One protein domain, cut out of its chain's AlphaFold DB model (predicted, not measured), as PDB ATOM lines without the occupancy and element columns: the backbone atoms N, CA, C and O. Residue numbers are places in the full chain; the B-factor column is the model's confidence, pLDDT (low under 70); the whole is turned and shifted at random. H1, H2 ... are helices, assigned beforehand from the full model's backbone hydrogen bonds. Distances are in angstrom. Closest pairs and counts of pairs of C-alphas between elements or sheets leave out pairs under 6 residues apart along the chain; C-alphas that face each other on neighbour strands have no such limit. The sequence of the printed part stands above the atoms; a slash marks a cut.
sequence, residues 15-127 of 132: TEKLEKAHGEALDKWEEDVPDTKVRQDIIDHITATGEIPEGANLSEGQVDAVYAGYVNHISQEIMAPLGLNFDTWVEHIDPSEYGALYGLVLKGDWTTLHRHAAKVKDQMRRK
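Overview. This is residues 15 to 127 of the 132 residues of an uncharacterized protein of Brucella anthropi (UniProt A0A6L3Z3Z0). A long helix, H3, runs through the middle, with H1 crossing it at a steep angle on one side and H2 and H5, an antiparallel pair lying side by side, on the other. H6 crosses the last part of H3 and runs on past it to one end of the long axis, and short H4 sits by H3 and H6. The printed part has 113 residues, with six named helices, H1 to H6 in chain order, and no named strand; its class is all helix. It is compact, with a radius of gyration of the C-alphas of 14.4 A and spans of 44 by 33 by 22 A.

Along the chain. H3, residues 60 to 82, is 31.6 A long and has a kink of 30 degrees near residue 76. H1, residues 15 to 32, is 25.1 A long and begins at C-alpha 15 (21.712, -28.656, -37.403). H2 is residues 37 to 49, H4 residues 86 to 91 and H5 residues 95 to 106. H6, residues 110 to 126, is 24.4 A long and ends at C-alpha 126 (22.038, -54.903, -19.815).

Arrangement. H3, with residues 62 to 72 alone, touches H1 at a steep tilt of 54 degrees, opposite ways; the closest C-alphas, of His 22 and Gly 69, are 4.3 A apart. With residues 78 to 82 alone it touches H6, closest C-alphas Ile 78 and His 114 at 5.3 A. H2 touches H5 at a shallow tilt of 19 degrees, opposite ways, closest C-alphas Thr 47 and Gly 103 at 4.2 A. H5 and H6 form a helical hairpin. H1 and H6 are apart. Every O i to N i+4 pair is within hydrogen-bond range in H1, H2, H4 and H6, against 15 of 19 in H3 and 6 of 8 in H5.

Size, cuts and confidence. The farthest C-alphas, of Glu 31 and Lys 127, are 44.2 A apart. The printed part has no cut and no long link. Its mean pLDDT is 71.9, and 41 residues are under 70, among them 15 to 35 and 54 to 69.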
ATOM      1  N   THR A  15      20.545 -28.395 -38.254       41.25
ATOM      2  CA  THR A  15      21.712 -28.656 -37.403       41.25
ATOM      3  C   THR A  15      22.706 -27.494 -37.358       41.25
ATOM      4  O   THR A  15      23.089 -27.084 -36.272       41.25
ATOM      5  N   GLU A  16      23.056 -26.884 -38.492       48.81
ATOM      6  CA  GLU A  16      23.990 -25.743 -38.528       48.81
ATOM      7  C   GLU A  16      23.369 -24.450 -37.965       48.81
ATOM      8  O   GLU A  16      24.053 -23.646 -37.334       48.81
ATOM      9  N   LYS A  17      22.053 -24.245 -38.144       52.50
ATOM     10  CA  LYS A  17      21.310 -23.142 -37.501       52.50
ATOM     11  C   LYS A  17      21.342 -23.284 -35.979       52.50
ATOM     12  O   LYS A  17      21.497 -22.285 -35.280       52.50
ATOM     13  N   LEU A  18      21.228 -24.517 -35.484       47.59
ATOM     14  CA  LEU A  18      21.311 -24.834 -34.059       47.59
ATOM     15  C   LEU A  18      22.741 -24.692 -33.516       47.59
ATOM     16  O   LEU A  18      22.905 -24.134 -32.438       47.59
ATOM     17  N   GLU A  19      23.771 -25.117 -34.253       50.94
ATOM     18  CA  GLU A  19      25.182 -24.932 -33.865       50.94
ATOM     19  C   GLU A  19      25.595 -23.456 -33.812       50.94
ATOM     20  O   GLU A  19      26.275 -23.034 -32.876       50.94
ATOM     21  N   LYS A  20      25.143 -22.646 -34.776       59.12
ATOM     22  CA  LYS A  20      25.383 -21.199 -34.771       59.12
ATOM     23  C   LYS A  20      24.671 -20.512 -33.603       59.12
ATOM     24  O   LYS A  20      25.315 -19.793 -32.847       59.12
ATOM     25  N   ALA A  21      23.378 -20.789 -33.415       53.59
ATOM     26  CA  ALA A  21      22.617 -20.264 -32.281       53.59
ATOM     27  C   ALA A  21      23.199 -20.720 -30.927       53.59
ATOM     28  O   ALA A  21      23.108 -19.999 -29.938       53.59
ATOM     29  N   HIS A  22      23.828 -21.900 -30.886       56.78
ATOM     30  CA  HIS A  22      24.520 -22.445 -29.719       56.78
ATOM     31  C   HIS A  22      25.793 -21.672 -29.355       56.78
ATOM     32  O   HIS A  22      25.938 -21.285 -28.195       56.78
ATOM     33  N   GLY A  23      26.696 -21.446 -30.318       57.31
ATOM     34  CA  GLY A  23      27.900 -20.641 -30.087       57.31
ATOM     35  C   GLY A  23      27.532 -19.239 -29.606       57.31
ATOM     36  O   GLY A  23      28.013 -18.791 -28.571       57.31
ATOM     37  N   GLU A  24      26.551 -18.621 -30.269       64.06
ATOM     38  CA  GLU A  24      26.022 -17.306 -29.895       64.06
ATOM     39  C   GLU A  24      25.413 -17.293 -28.481       64.06
ATOM     40  O   GLU A  24      25.568 -16.310 -27.762       64.06
ATOM     41  N   ALA A  25      24.752 -18.371 -28.043       58.88
ATOM     42  CA  ALA A  25      24.171 -18.464 -26.701       58.88
ATOM     43  C   ALA A  25      25.223 -18.648 -25.592       58.88
ATOM     44  O   ALA A  25      25.084 -18.047 -24.526       58.88
ATOM     45  N   LEU A  26      26.264 -19.457 -25.824       61.31
ATOM     46  CA  LEU A  26      27.365 -19.632 -24.869       61.31
ATOM     47  C   LEU A  26      28.213 -18.367 -24.754       61.31
ATOM     48  O   LEU A  26      28.448 -17.910 -23.636       61.31
ATOM     49  N   ASP A  27      28.585 -17.767 -25.886       69.19
ATOM     50  CA  ASP A  27      29.301 -16.489 -25.915       69.19
ATOM     51  C   ASP A  27      28.490 -15.415 -25.179       69.19
ATOM     52  O   ASP A  27      29.024 -14.661 -24.365       69.19
ATOM     53  N   LYS A  28      27.167 -15.396 -25.383       65.75
ATOM     54  CA  LYS A  28      26.268 -14.461 -24.707       65.75
ATOM     55  C   LYS A  28      26.124 -14.727 -23.208       65.75
ATOM     56  O   LYS A  28      26.063 -13.775 -22.440       65.75
ATOM     57  N   TRP A  29      26.107 -15.981 -22.759       67.38
ATOM     58  CA  TRP A  29      26.138 -16.322 -21.329       67.38
ATOM     59  C   TRP A  29      27.468 -15.928 -20.666       67.38
ATOM     60  O   TRP A  29      27.487 -15.443 -19.533       67.38
ATOM     61  N   GLU A  30      28.586 -16.118 -21.368       67.62
ATOM     62  CA  GLU A  30      29.917 -15.664 -20.952       67.62
ATOM     63  C   GLU A  30      30.068 -14.152 -20.914       67.62
ATOM     64  O   GLU A  30      30.705 -13.631 -19.996       67.62
ATOM     65  N   GLU A  31      29.409 -13.451 -21.825       69.44
ATOM     66  CA  GLU A  31      29.354 -11.997 -21.842       69.44
ATOM     67  C   GLU A  31      28.427 -11.427 -20.753       69.44
ATOM     68  O   GLU A  31      28.831 -10.537 -20.002       69.44
ATOM     69  N   ASP A  32      27.199 -11.944 -20.644       65.75
ATOM     70  CA  ASP A  32      26.156 -11.414 -19.756       65.75
ATOM     71  C   ASP A  32      26.425 -11.763 -18.281       65.75
ATOM     72  O   ASP A  32      26.104 -10.985 -17.377       65.75
ATOM     73  N   VAL A  33      27.031 -12.925 -18.019       64.69
ATOM     74  CA  VAL A  33      27.393 -13.384 -16.673       64.69
ATOM     75  C   VAL A  33      28.851 -13.839 -16.684       64.69
ATOM     76  O   VAL A  33      29.109 -15.045 -16.700       64.69
ATOM     77  N   PRO A  34      29.819 -12.906 -16.668       64.81
ATOM     78  CA  PRO A  34      31.236 -13.240 -16.745       64.81
ATOM     79  C   PRO A  34      31.686 -14.095 -15.561       64.81
ATOM     80  O   PRO A  34      31.014 -14.164 -14.525       64.81
ATOM     81  N   ASP A  35      32.844 -14.739 -15.721       63.91
ATOM     82  CA  ASP A  35      33.413 -15.672 -14.748       63.91
ATOM     83  C   ASP A  35      33.642 -14.998 -13.385       63.91
ATOM     84  O   ASP A  35      34.608 -14.271 -13.144       63.91
ATOM     85  N   THR A  36      32.655 -15.152 -12.508       72.00
ATOM     86  CA  THR A  36      32.507 -14.392 -11.270       72.00
ATOM     87  C   THR A  36      31.962 -15.290 -10.175       72.00
ATOM     88  O   THR A  36      31.354 -16.333 -10.422       72.00
ATOM     89  N   LYS A  37      32.093 -14.835  -8.926       74.25
ATOM     90  CA  LYS A  37      31.425 -15.477  -7.792       74.25
ATOM     91  C   LYS A  37      29.907 -15.603  -8.009       74.25
ATOM     92  O   LYS A  37      29.330 -16.584  -7.569       74.25
ATOM     93  N   VAL A  38      29.285 -14.660  -8.725       72.69
ATOM     94  CA  VAL A  38      27.853 -14.704  -9.074       72.69
ATOM     95  C   VAL A  38      27.553 -15.866 -10.018       72.69
ATOM     96  O   VAL A  38      26.630 -16.626  -9.747       72.69
ATOM     97  N   ARG A  39      28.365 -16.059 -11.069       72.00
ATOM     98  CA  ARG A  39      28.275 -17.244 -11.935       72.00
ATOM     99  C   ARG A  39      28.373 -18.520 -11.101       72.00
ATOM    100  O   ARG A  39      27.493 -19.364 -11.186       72.00
ATOM    101  N   GLN A  40      29.394 -18.638 -10.254       74.56
ATOM    102  CA  GLN A  40      29.595 -19.839  -9.442       74.56
ATOM    103  C   GLN A  40      28.444 -20.085  -8.449       74.56
ATOM    104  O   GLN A  40      27.979 -21.216  -8.332       74.56
ATOM    105  N   ASP A  41      27.930 -19.036  -7.800       77.75
ATOM    106  CA  ASP A  41      26.792 -19.117  -6.877       77.75
ATOM    107  C   ASP A  41      25.499 -19.554  -7.611       77.75
ATOM    108  O   ASP A  41      24.732 -20.357  -7.078       77.75
ATOM    109  N   ILE A  42      25.275 -19.094  -8.853       73.62
ATOM    110  CA  ILE A  42      24.154 -19.541  -9.705       73.62
ATOM    111  C   ILE A  42      24.297 -21.023 -10.051       73.62
ATOM    112  O   ILE A  42      23.353 -21.797  -9.900       73.62
ATOM    113  N   ILE A  43      25.493 -21.424 -10.480       75.38
ATOM    114  CA  ILE A  43      25.801 -22.807 -10.844       75.38
ATOM    115  C   ILE A  43      25.585 -23.741  -9.658       75.38
ATOM    116  O   ILE A  43      24.963 -24.791  -9.807       75.38
ATOM    117  N   ASP A  44      26.084 -23.378  -8.480       79.44
ATOM    118  CA  ASP A  44      25.957 -24.215  -7.291       79.44
ATOM    119  C   ASP A  44      24.505 -24.279  -6.795       79.44
ATOM    120  O   ASP A  44      24.066 -25.346  -6.362       79.44
ATOM    121  N   HIS A  45      23.724 -23.202  -6.937       78.19
ATOM    122  CA  HIS A  45      22.291 -23.223  -6.638       78.19
ATOM    123  C   HIS A  45      21.522 -24.158  -7.578       78.19
ATOM    124  O   HIS A  45      20.793 -25.026  -7.098       78.19
ATOM    125  N   ILE A  46      21.731 -24.045  -8.894       70.81
ATOM    126  CA  ILE A  46      21.110 -24.933  -9.889       70.81
ATOM    127  C   ILE A  46      21.550 -26.381  -9.649       70.81
ATOM    128  O   ILE A  46      20.730 -27.293  -9.691       70.81
ATOM    129  N   THR A  47      22.825 -26.603  -9.313       73.56
ATOM    130  CA  THR A  47      23.341 -27.940  -8.976       73.56
ATOM    131  C   THR A  47      22.579 -28.556  -7.801       73.56
ATOM    132  O   THR A  47      22.273 -29.747  -7.811       73.56
ATOM    133  N   ALA A  48      22.294 -27.751  -6.775       73.75
ATOM    134  CA  ALA A  48      21.672 -28.210  -5.540       73.75
ATOM    135  C   ALA A  48      20.145 -28.351  -5.629       73.75
ATOM    136  O   ALA A  48      19.580 -29.189  -4.929       73.75
ATOM    137  N   THR A  49      19.483 -27.527  -6.444       74.44
ATOM    138  CA  THR A  49      18.014 -27.385  -6.446       74.44
ATOM    139  C   THR A  49      17.361 -27.807  -7.760       74.44
ATOM    140  O   THR A  49      16.193 -28.175  -7.765       74.44
ATOM    141  N   GLY A  50      18.103 -27.781  -8.871       64.38
ATOM    142  CA  GLY A  50      17.546 -27.879 -10.221       64.38
ATOM    143  C   GLY A  50      16.815 -26.614 -10.681       64.38
ATOM    144  O   GLY A  50      16.253 -26.613 -11.772       64.38
ATOM    145  N   GLU A  51      16.824 -25.546  -9.882       71.81
ATOM    146  CA  GLU A  51      16.090 -24.307 -10.130       71.81
ATOM    147  C   GLU A  51      17.050 -23.142 -10.371       71.81
ATOM    148  O   GLU A  51      18.179 -23.120  -9.879       71.81
ATOM    149  N   ILE A  52      16.600 -22.146 -11.133       70.50
ATOM    150  CA  ILE A  52      17.345 -20.897 -11.305       70.50
ATOM    151  C   ILE A  52      17.125 -20.041 -10.051       70.50
ATOM    152  O   ILE A  52      15.971 -19.775  -9.713       70.50
ATOM    153  N   PRO A  53      18.190 -19.580  -9.368       71.25
ATOM    154  CA  PRO A  53      18.034 -18.809  -8.142       71.25
ATOM    155  C   PRO A  53      17.289 -17.497  -8.381       71.25
ATOM    156  O   PRO A  53      17.587 -16.744  -9.316       71.25
ATOM    157  N   GLU A  54      16.369 -17.178  -7.471       67.00
ATOM    158  CA  GLU A  54      15.724 -15.868  -7.433       67.00
ATOM    159  C   GLU A  54      16.783 -14.757  -7.314       67.00
ATOM    160  O   GLU A  54      17.680 -14.804  -6.472       67.00
ATOM    161  N   GLY A  55      16.688 -13.739  -8.176       64.50
ATOM    162  CA  GLY A  55      17.641 -12.624  -8.209       64.50
ATOM    163  C   GLY A  55      18.853 -12.820  -9.125       64.50
ATOM    164  O   GLY A  55      19.662 -11.900  -9.233       64.50
ATOM    165  N   ALA A  56      18.955 -13.944  -9.849       65.81
ATOM    166  CA  ALA A  56      19.963 -14.133 -10.899       65.81
ATOM    167  C   ALA A  56      19.841 -13.125 -12.066       65.81
ATOM    168  O   ALA A  56      20.758 -13.025 -12.875       65.81
ATOM    169  N   ASN A  57      18.730 -12.372 -12.150       65.94
ATOM    170  CA  ASN A  57      18.433 -11.387 -13.201       65.94
ATOM    171  C   ASN A  57      18.625 -11.925 -14.632       65.94
ATOM    172  O   ASN A  57      18.945 -11.174 -15.551       65.94
ATOM    173  N   LEU A  58      18.395 -13.223 -14.826       63.78
ATOM    174  CA  LEU A  58      18.371 -13.846 -16.143       63.78
ATOM    175  C   LEU A  58      16.997 -13.612 -16.770       63.78
ATOM    176  O   LEU A  58      15.969 -13.867 -16.145       63.78
ATOM    177  N   SER A  59      16.972 -13.106 -17.998       60.69
ATOM    178  CA  SER A  59      15.747 -13.036 -18.794       60.69
ATOM    179  C   SER A  59      15.332 -14.430 -19.270       60.69
ATOM    180  O   SER A  59      16.176 -15.292 -19.506       60.69
ATOM    181  N   GLU A  60      14.030 -14.642 -19.464       54.28
ATOM    182  CA  GLU A  60      13.459 -15.910 -19.948       54.28
ATOM    183  C   GLU A  60      14.121 -16.378 -21.260       54.28
ATOM    184  O   GLU A  60      14.512 -17.533 -21.388       54.28
ATOM    185  N   GLY A  61      14.407 -15.447 -22.181       54.03
ATOM    186  CA  GLY A  61      15.116 -15.754 -23.428       54.03
ATOM    187  C   GLY A  61      16.590 -16.149 -23.251       54.03
ATOM    188  O   GLY A  61      17.115 -16.898 -24.070       54.03
ATOM    189  N   GLN A  62      17.266 -15.690 -22.191       58.25
ATOM    190  CA  GLN A  62      18.621 -16.154 -21.861       58.25
ATOM    191  C   GLN A  62      18.585 -17.579 -21.311       58.25
ATOM    192  O   GLN A  62      19.443 -18.379 -21.664       58.25
ATOM    193  N   VAL A  63      17.581 -17.912 -20.498       61.38
ATOM    194  CA  VAL A  63      17.398 -19.266 -19.958       61.38
ATOM    195  C   VAL A  63      17.146 -20.273 -21.078       61.38
ATOM    196  O   VAL A  63      17.815 -21.304 -21.131       61.38
ATOM    197  N   ASP A  64      16.251 -19.947 -22.011       56.09
ATOM    198  CA  ASP A  64      15.931 -20.817 -23.145       56.09
ATOM    199  C   ASP A  64      17.113 -20.992 -24.104       56.09
ATOM    200  O   ASP A  64      17.371 -22.102 -24.570       56.09
ATOM    201  N   ALA A  65      17.866 -19.923 -24.384       54.56
ATOM    202  CA  ALA A  65      19.044 -19.990 -25.250       54.56
ATOM    203  C   ALA A  65      20.156 -20.851 -24.633       54.56
ATOM    204  O   ALA A  65      20.756 -21.691 -25.308       54.56
ATOM    205  N   VAL A  66      20.387 -20.678 -23.331       60.28
ATOM    206  CA  VAL A  66      21.323 -21.470 -22.531       60.28
ATOM    207  C   VAL A  66      20.905 -22.944 -22.539       60.28
ATOM    208  O   VAL A  66      21.705 -23.815 -22.885       60.28
ATOM    209  N   TYR A  67      19.628 -23.229 -22.275       65.19
ATOM    210  CA  TYR A  67      19.075 -24.581 -22.317       65.19
ATOM    211  C   TYR A  67      19.207 -25.229 -23.705       65.19
ATOM    212  O   TYR A  67      19.709 -26.348 -23.820       65.19
ATOM    213  N   ALA A  68      18.829 -24.525 -24.775       60.53
ATOM    214  CA  ALA A  68      18.910 -25.031 -26.145       60.53
ATOM    215  C   ALA A  68      20.358 -25.320 -26.577       60.53
ATOM    216  O   ALA A  68      20.636 -26.371 -27.164       60.53
ATOM    217  N   GLY A  69      21.295 -24.429 -26.237       58.69
ATOM    218  CA  GLY A  69      22.720 -24.637 -26.476       58.69
ATOM    219  C   GLY A  69      23.256 -25.875 -25.749       58.69
ATOM    220  O   GLY A  69      24.013 -26.657 -26.327       58.69
ATOM    221  N   TYR A  70      22.819 -26.103 -24.512       70.69
ATOM    222  CA  TYR A  70      23.212 -27.277 -23.734       70.69
ATOM    223  C   TYR A  70      22.667 -28.583 -24.287       70.69
ATOM    224  O   TYR A  70      23.435 -29.529 -24.465       70.69
ATOM    225  N   VAL A  71      21.372 -28.643 -24.601       69.31
ATOM    226  CA  VAL A  71      20.756 -29.834 -25.201       69.31
ATOM    227  C   VAL A  71      21.495 -30.220 -26.482       69.31
ATOM    228  O   VAL A  71      21.781 -31.402 -26.690       69.31
ATOM    229  N   ASN A  72      21.881 -29.241 -27.306       66.94
ATOM    230  CA  ASN A  72      22.622 -29.503 -28.535       66.94
ATOM    231  C   ASN A  72      24.046 -30.025 -28.274       66.94
ATOM    232  O   ASN A  72      24.410 -31.062 -28.825       66.94
ATOM    233  N   HIS A  73      24.831 -29.380 -27.401       71.31
ATOM    234  CA  HIS A  73      26.196 -29.831 -27.085       71.31
ATOM    235  C   HIS A  73      26.208 -31.252 -26.509       71.31
ATOM    236  O   HIS A  73      26.979 -32.107 -26.941       71.31
ATOM    237  N   ILE A  74      25.294 -31.540 -25.579       74.81
ATOM    238  CA  ILE A  74      25.134 -32.882 -25.019       74.81
ATOM    239  C   ILE A  74      24.753 -33.868 -26.125       74.81
ATOM    240  O   ILE A  74      25.330 -34.949 -26.216       74.81
ATOM    241  N   SER A  75      23.811 -33.507 -26.994       76.50
ATOM    242  CA  SER A  75      23.383 -34.377 -28.091       76.50
ATOM    243  C   SER A  75      24.529 -34.725 -29.046       76.50
ATOM    244  O   SER A  75      24.706 -35.899 -29.365       76.50
ATOM    245  N   GLN A  76      25.321 -33.736 -29.470       75.56
ATOM    246  CA  GLN A  76      26.369 -33.911 -30.481       75.56
ATOM    247  C   GLN A  76      27.658 -34.504 -29.909       75.56
ATOM    248  O   GLN A  76      28.151 -35.508 -30.413       75.56
ATOM    249  N   GLU A  77      28.182 -33.937 -28.826       77.44
ATOM    250  CA  GLU A  77      29.522 -34.275 -28.332       77.44
ATOM    251  C   GLU A  77      29.500 -35.414 -27.311       77.44
ATOM    252  O   GLU A  77      30.504 -36.096 -27.095       77.44
ATOM    253  N   ILE A  78      28.348 -35.646 -26.675       79.88
ATOM    254  CA  ILE A  78      28.220 -36.633 -25.604       79.88
ATOM    255  C   ILE A  78      27.389 -37.839 -26.041       79.88
ATOM    256  O   ILE A  78      27.815 -38.981 -25.863       79.88
ATOM    257  N   MET A  79      26.212 -37.612 -26.622       83.19
ATOM    258  CA  MET A  79      25.260 -38.682 -26.934       83.19
ATOM    259  C   MET A  79      25.527 -39.335 -28.287       83.19
ATOM    260  O   MET A  79      25.536 -40.568 -28.367       83.19
ATOM    261  N   ALA A  80      25.802 -38.559 -29.339       82.06
ATOM    262  CA  ALA A  80      26.025 -39.095 -30.681       82.06
ATOM    263  C   ALA A  80      27.205 -40.092 -30.764       82.06
ATOM    264  O   ALA A  80      27.014 -41.161 -31.355       82.06
ATOM    265  N   PRO A  81      28.372 -39.877 -30.111       84.56
ATOM    266  CA  PRO A  81      29.460 -40.865 -30.081       84.56
ATOM    267  C   PRO A  81      29.053 -42.165 -29.380       84.56
ATOM    268  O   PRO A  81      29.577 -43.250 -29.645       84.56
ATOM    269  N   LEU A  82      28.075 -42.063 -28.483       84.06
ATOM    270  CA  LEU A  82      27.470 -43.177 -27.786       84.06
ATOM    271  C   LEU A  82      26.257 -43.739 -28.540       84.06
ATOM    272  O   LEU A  82      25.671 -44.701 -28.059       84.06
ATOM    273  N   GLY A  83      25.871 -43.242 -29.715       84.12
ATOM    274  CA  GLY A  83      24.649 -43.686 -30.402       84.12
ATOM    275  C   GLY A  83      23.395 -43.574 -29.524       84.12
ATOM    276  O   GLY A  83      22.486 -44.395 -29.645       84.12
ATOM    277  N   LEU A  84      23.401 -42.624 -28.588       81.50
ATOM    278  CA  LEU A  84      22.262 -42.220 -27.777       81.50
ATOM    279  C   LEU A  84      21.651 -40.954 -28.385       81.50
ATOM    280  O   LEU A  84      22.326 -40.209 -29.094       81.50
ATOM    281  N   ASN A  85      20.385 -40.698 -28.077       81.75
ATOM    282  CA  ASN A  85      19.763 -39.395 -28.283       81.75
ATOM    283  C   ASN A  85      19.446 -38.773 -26.909       81.75
ATOM    284  O   ASN A  85      19.373 -39.492 -25.907       81.75
ATOM    285  N   PHE A  86      19.310 -37.449 -26.863       74.69
ATOM    286  CA  PHE A  86      19.109 -36.718 -25.614       74.69
ATOM    287  C   PHE A  86      17.789 -37.071 -24.926       74.69
ATOM    288  O   PHE A  86      17.807 -37.339 -23.729       74.69
ATOM    289  N   ASP A  87      16.682 -37.158 -25.666       75.06
ATOM    290  CA  ASP A  87      15.364 -37.491 -25.109       75.06
ATOM    291  C   ASP A  87      15.381 -38.848 -24.394       75.06
ATOM    292  O   ASP A  87      15.034 -38.958 -23.221       75.06
ATOM    293  N   THR A  88      15.912 -39.872 -25.058       76.50
ATOM    294  CA  THR A  88      16.096 -41.212 -24.502       76.50
ATOM    295  C   THR A  88      17.038 -41.198 -23.308       76.50
ATOM    296  O   THR A  88      16.815 -41.935 -22.354       76.50
ATOM    297  N   TRP A  89      18.095 -40.387 -23.313       80.44
ATOM    298  CA  TRP A  89      18.953 -40.274 -22.137       80.44
ATOM    299  C   TRP A  89      18.198 -39.670 -20.945       80.44
ATOM    300  O   TRP A  89      18.253 -40.247 -19.861       80.44
ATOM    301  N   VAL A  90      17.445 -38.584 -21.148       76.38
ATOM    302  CA  VAL A  90      16.660 -37.901 -20.102       76.38
ATOM    303  C   VAL A  90      15.560 -38.788 -19.520       76.38
ATOM    304  O   VAL A  90      15.368 -38.781 -18.305       76.38
ATOM    305  N   GLU A  91      14.893 -39.601 -20.343       78.50
ATOM    306  CA  GLU A  91      13.889 -40.584 -19.894       78.50
ATOM    307  C   GLU A  91      14.451 -41.619 -18.906       78.50
ATOM    308  O   GLU A  91      13.702 -42.226 -18.141       78.50
ATOM    309  N   HIS A  92      15.767 -41.834 -18.926       80.06
ATOM    310  CA  HIS A  92      16.452 -42.838 -18.111       80.06
ATOM    311  C   HIS A  92      17.226 -42.235 -16.935       80.06
ATOM    312  O   HIS A  92      17.941 -42.957 -16.235       80.06
ATOM    313  N   ILE A  93      17.103 -40.927 -16.723       80.62
ATOM    314  CA  ILE A  93      17.694 -40.209 -15.599       80.62
ATOM    315  C   ILE A  93      16.634 -40.035 -14.515       80.62
ATOM    316  O   ILE A  93      15.499 -39.653 -14.807       80.62
ATOM    317  N   ASP A  94      17.000 -40.275 -13.256       79.56
ATOM    318  CA  ASP A  94      16.107 -39.969 -12.143       79.56
ATOM    319  C   ASP A  94      15.925 -38.441 -12.031       79.56
ATOM    320  O   ASP A  94      16.920 -37.714 -12.050       79.56
ATOM    321  N   PRO A  95      14.698 -37.912 -11.877       75.25
ATOM    322  CA  PRO A  95      14.484 -36.470 -11.757       75.25
ATOM    323  C   PRO A  95      15.298 -35.788 -10.645       75.25
ATOM    324  O   PRO A  95      15.612 -34.604 -10.755       75.25
ATOM    325  N   SER A  96      15.687 -36.516  -9.591       77.81
ATOM    326  CA  SER A  96      16.574 -35.998  -8.538       77.81
ATOM    327  C   SER A  96      18.020 -35.759  -9.002       77.81
ATOM    328  O   SER A  96      18.749 -34.995  -8.371       77.81
ATOM    329  N   GLU A  97      18.439 -36.361 -10.117       76.56
ATOM    330  CA  GLU A  97      19.768 -36.189 -10.713       76.56
ATOM    331  C   GLU A  97      19.842 -34.973 -11.651       76.56
ATOM    332  O   GLU A  97      20.944 -34.531 -11.985       76.56
ATOM    333  N   TYR A  98      18.702 -34.392 -12.050       77.06
ATOM    334  CA  TYR A  98      18.661 -33.277 -13.001       77.06
ATOM    335  C   TYR A  98      19.499 -32.085 -12.542       77.06
ATOM    336  O   TYR A  98      20.333 -31.610 -13.310       77.06
ATOM    337  N   GLY A  99      19.365 -31.655 -11.283       73.06
ATOM    338  CA  GLY A  99      20.174 -30.558 -10.738       73.06
ATOM    339  C   GLY A  99      21.675 -30.824 -10.870       73.06
ATOM    340  O   GLY A  99      22.409 -30.009 -11.429       73.06
ATOM    341  N   ALA A 100      22.131 -32.012 -10.465       79.81
ATOM    342  CA  ALA A 100      23.540 -32.389 -10.553       79.81
ATOM    343  C   ALA A 100      24.064 -32.386 -12.001       79.81
ATOM    344  O   ALA A 100      25.180 -31.926 -12.246       79.81
ATOM    345  N   LEU A 101      23.262 -32.855 -12.961       78.50
ATOM    346  CA  LEU A 101      23.621 -32.841 -14.380       78.50
ATOM    347  C   LEU A 101      23.681 -31.419 -14.943       78.50
ATOM    348  O   LEU A 101      24.670 -31.085 -15.594       78.50
ATOM    349  N   TYR A 102      22.702 -30.562 -14.639       73.88
ATOM    350  CA  TYR A 102      22.754 -29.143 -15.012       73.88
ATOM    351  C   TYR A 102      23.987 -28.449 -14.426       73.88
ATOM    352  O   TYR A 102      24.645 -27.666 -15.107       73.88
ATOM    353  N   GLY A 103      24.361 -28.795 -13.194       71.88
ATOM    354  CA  GLY A 103      25.586 -28.323 -12.560       71.88
ATOM    355  C   GLY A 103      26.857 -28.679 -13.330       71.88
ATOM    356  O   GLY A 103      27.728 -27.830 -13.501       71.88
ATOM    357  N   LEU A 104      26.973 -29.920 -13.817       77.12
ATOM    358  CA  LEU A 104      28.115 -30.356 -14.635       77.12
ATOM    359  C   LEU A 104      28.185 -29.604 -15.964       77.12
ATOM    360  O   LEU A 104      29.271 -29.212 -16.386       77.12
ATOM    361  N   VAL A 105      27.032 -29.385 -16.595       71.94
ATOM    362  CA  VAL A 105      26.911 -28.641 -17.852       71.94
ATOM    363  C   VAL A 105      27.386 -27.204 -17.675       71.94
ATOM    364  O   VAL A 105      28.252 -26.743 -18.413       71.94
ATOM    365  N   LEU A 106      26.888 -26.514 -16.651       69.75
ATOM    366  CA  LEU A 106      27.279 -25.135 -16.373       69.75
ATOM    367  C   LEU A 106      28.757 -24.999 -15.970       69.75
ATOM    368  O   LEU A 106      29.377 -23.973 -16.239       69.75
ATOM    369  N   LYS A 107      29.330 -26.031 -15.335       71.56
ATOM    370  CA  LYS A 107      30.764 -26.117 -15.001       71.56
ATOM    371  C   LYS A 107      31.644 -26.457 -16.207       71.56
ATOM    372  O   LYS A 107      32.865 -26.458 -16.068       71.56
ATOM    373  N   GLY A 108      31.054 -26.800 -17.354       70.25
ATOM    374  CA  GLY A 108      31.781 -27.316 -18.510       70.25
ATOM    375  C   GLY A 108      32.464 -28.666 -18.253       70.25
ATOM    376  O   GLY A 108      33.428 -29.012 -18.934       70.25
ATOM    377  N   ASP A 109      32.005 -29.449 -17.265       79.75
ATOM    378  CA  ASP A 109      32.552 -30.781 -16.970       79.75
ATOM    379  C   ASP A 109      31.945 -31.845 -17.898       79.75
ATOM    380  O   ASP A 109      31.222 -32.771 -17.507       79.75
ATOM    381  N   TRP A 110      32.285 -31.711 -19.178       79.94
ATOM    382  CA  TRP A 110      31.849 -32.599 -20.253       79.94
ATOM    383  C   TRP A 110      32.354 -34.033 -20.070       79.94
ATOM    384  O   TRP A 110      31.694 -34.993 -20.464       79.94
ATOM    385  N   THR A 111      33.502 -34.207 -19.411       82.56
ATOM    386  CA  THR A 111      34.086 -35.532 -19.157       82.56
ATOM    387  C   THR A 111      33.217 -36.345 -18.203       82.56
ATOM    388  O   THR A 111      32.957 -37.532 -18.446       82.56
ATOM    389  N   THR A 112      32.760 -35.731 -17.110       86.38
ATOM    390  CA  THR A 112      31.864 -36.397 -16.160       86.38
ATOM    391  C   THR A 112      30.505 -36.669 -16.801       86.38
ATOM    392  O   THR A 112      29.973 -37.771 -16.637       86.38
ATOM    393  N   LEU A 113      29.993 -35.737 -17.610       83.69
ATOM    394  CA  LEU A 113      28.739 -35.919 -18.339       83.69
ATOM    395  C   LEU A 113      28.808 -37.085 -19.342       83.69
ATOM    396  O   LEU A 113      27.919 -37.938 -19.374       83.69
ATOM    397  N   HIS A 114      29.909 -37.205 -20.088       86.06
ATOM    398  CA  HIS A 114      30.139 -38.328 -20.998       86.06
ATOM    399  C   HIS A 114      30.219 -39.667 -20.274       86.06
ATOM    400  O   HIS A 114      29.646 -40.667 -20.715       86.06
ATOM    401  N   ARG A 115      30.890 -39.713 -19.120       87.88
ATOM    402  CA  ARG A 115      30.932 -40.927 -18.296       87.88
ATOM    403  C   ARG A 115      29.538 -41.323 -17.808       87.88
ATOM    404  O   ARG A 115      29.220 -42.513 -17.791       87.88
ATOM    405  N   HIS A 116      28.723 -40.342 -17.427       89.38
ATOM    406  CA  HIS A 116      27.343 -40.562 -17.019       89.38
ATOM    407  C   HIS A 116      26.506 -41.145 -18.170       89.38
ATOM    408  O   HIS A 116      25.925 -42.220 -18.024       89.38
ATOM    409  N   ALA A 117      26.532 -40.509 -19.343       86.50
ATOM    410  CA  ALA A 117      25.841 -40.976 -20.545       86.50
ATOM    411  C   ALA A 117      26.234 -42.413 -20.937       86.50
ATOM    412  O   ALA A 117      25.379 -43.263 -21.197       86.50
ATOM    413  N   ALA A 118      27.532 -42.735 -20.894       87.81
ATOM    414  CA  ALA A 118      28.029 -44.077 -21.196       87.81
ATOM    415  C   ALA A 118      27.522 -45.135 -20.200       87.81
ATOM    416  O   ALA A 118      27.233 -46.270 -20.594       87.81
ATOM    417  N   LYS A 119      27.386 -44.774 -18.918       90.00
ATOM    418  CA  LYS A 119      26.829 -45.652 -17.880       90.00
ATOM    419  C   LYS A 119      25.344 -45.924 -18.125       90.00
ATOM    420  O   LYS A 119      24.947 -47.086 -18.060       90.00
ATOM    421  N   VAL A 120      24.561 -44.894 -18.452       86.19
ATOM    422  CA  VAL A 120      23.136 -45.040 -18.799       86.19
ATOM    423  C   VAL A 120      22.981 -45.957 -20.015       86.19
ATOM    424  O   VAL A 120      22.262 -46.954 -19.944       86.19
ATOM    425  N   LYS A 121      23.756 -45.736 -21.088       86.25
ATOM    426  CA  LYS A 121      23.759 -46.621 -22.267       86.25
ATOM    427  C   LYS A 121      24.015 -48.085 -21.908       86.25
ATOM    428  O   LYS A 121      23.348 -48.995 -22.405       86.25
ATOM    429  N   ASP A 122      25.025 -48.340 -21.081       87.75
ATOM    430  CA  ASP A 122      25.382 -49.701 -20.690       87.75
ATOM    431  C   ASP A 122      24.291 -50.353 -19.821       87.75
ATOM    432  O   ASP A 122      24.017 -51.543 -19.979       87.75
ATOM    433  N   GLN A 123      23.612 -49.583 -18.966       84.31
ATOM    434  CA  GLN A 123      22.452 -50.055 -18.205       84.31
ATOM    435  C   GLN A 123      21.278 -50.427 -19.115       84.31
ATOM    436  O   GLN A 123      20.713 -51.511 -18.939       84.31
ATOM    437  N   MET A 124      20.963 -49.590 -20.110       82.00
ATOM    438  CA  MET A 124      19.926 -49.868 -21.112       82.00
ATOM    439  C   MET A 124      20.213 -51.174 -21.862       82.00
ATOM    440  O   MET A 124      19.338 -52.024 -22.007       82.00
ATOM    441  N   ARG A 125      21.474 -51.392 -22.265       81.81
ATOM    442  CA  ARG A 125      21.896 -52.631 -22.937       81.81
ATOM    443  C   ARG A 125      21.740 -53.873 -22.053       81.81
ATOM    444  O   ARG A 125      21.442 -54.948 -22.564       81.81
ATOM    445  N   ARG A 126      22.004 -53.759 -20.746       78.00
ATOM    446  CA  ARG A 126      22.038 -54.903 -19.815       78.00
ATOM    447  C   ARG A 126      20.672 -55.315 -19.272       78.00
ATOM    448  O   ARG A 126      20.561 -56.442 -18.801       78.00
ATOM    449  N   LYS A 127      19.674 -54.429 -19.278       70.44
ATOM    450  CA  LYS A 127      18.342 -54.704 -18.711       70.44
ATOM    451  C   LYS A 127      17.209 -54.212 -19.621       70.44
ATOM    452  O   LYS A 127      16.416 -53.386 -19.187       70.44
TER     453      LYS A 127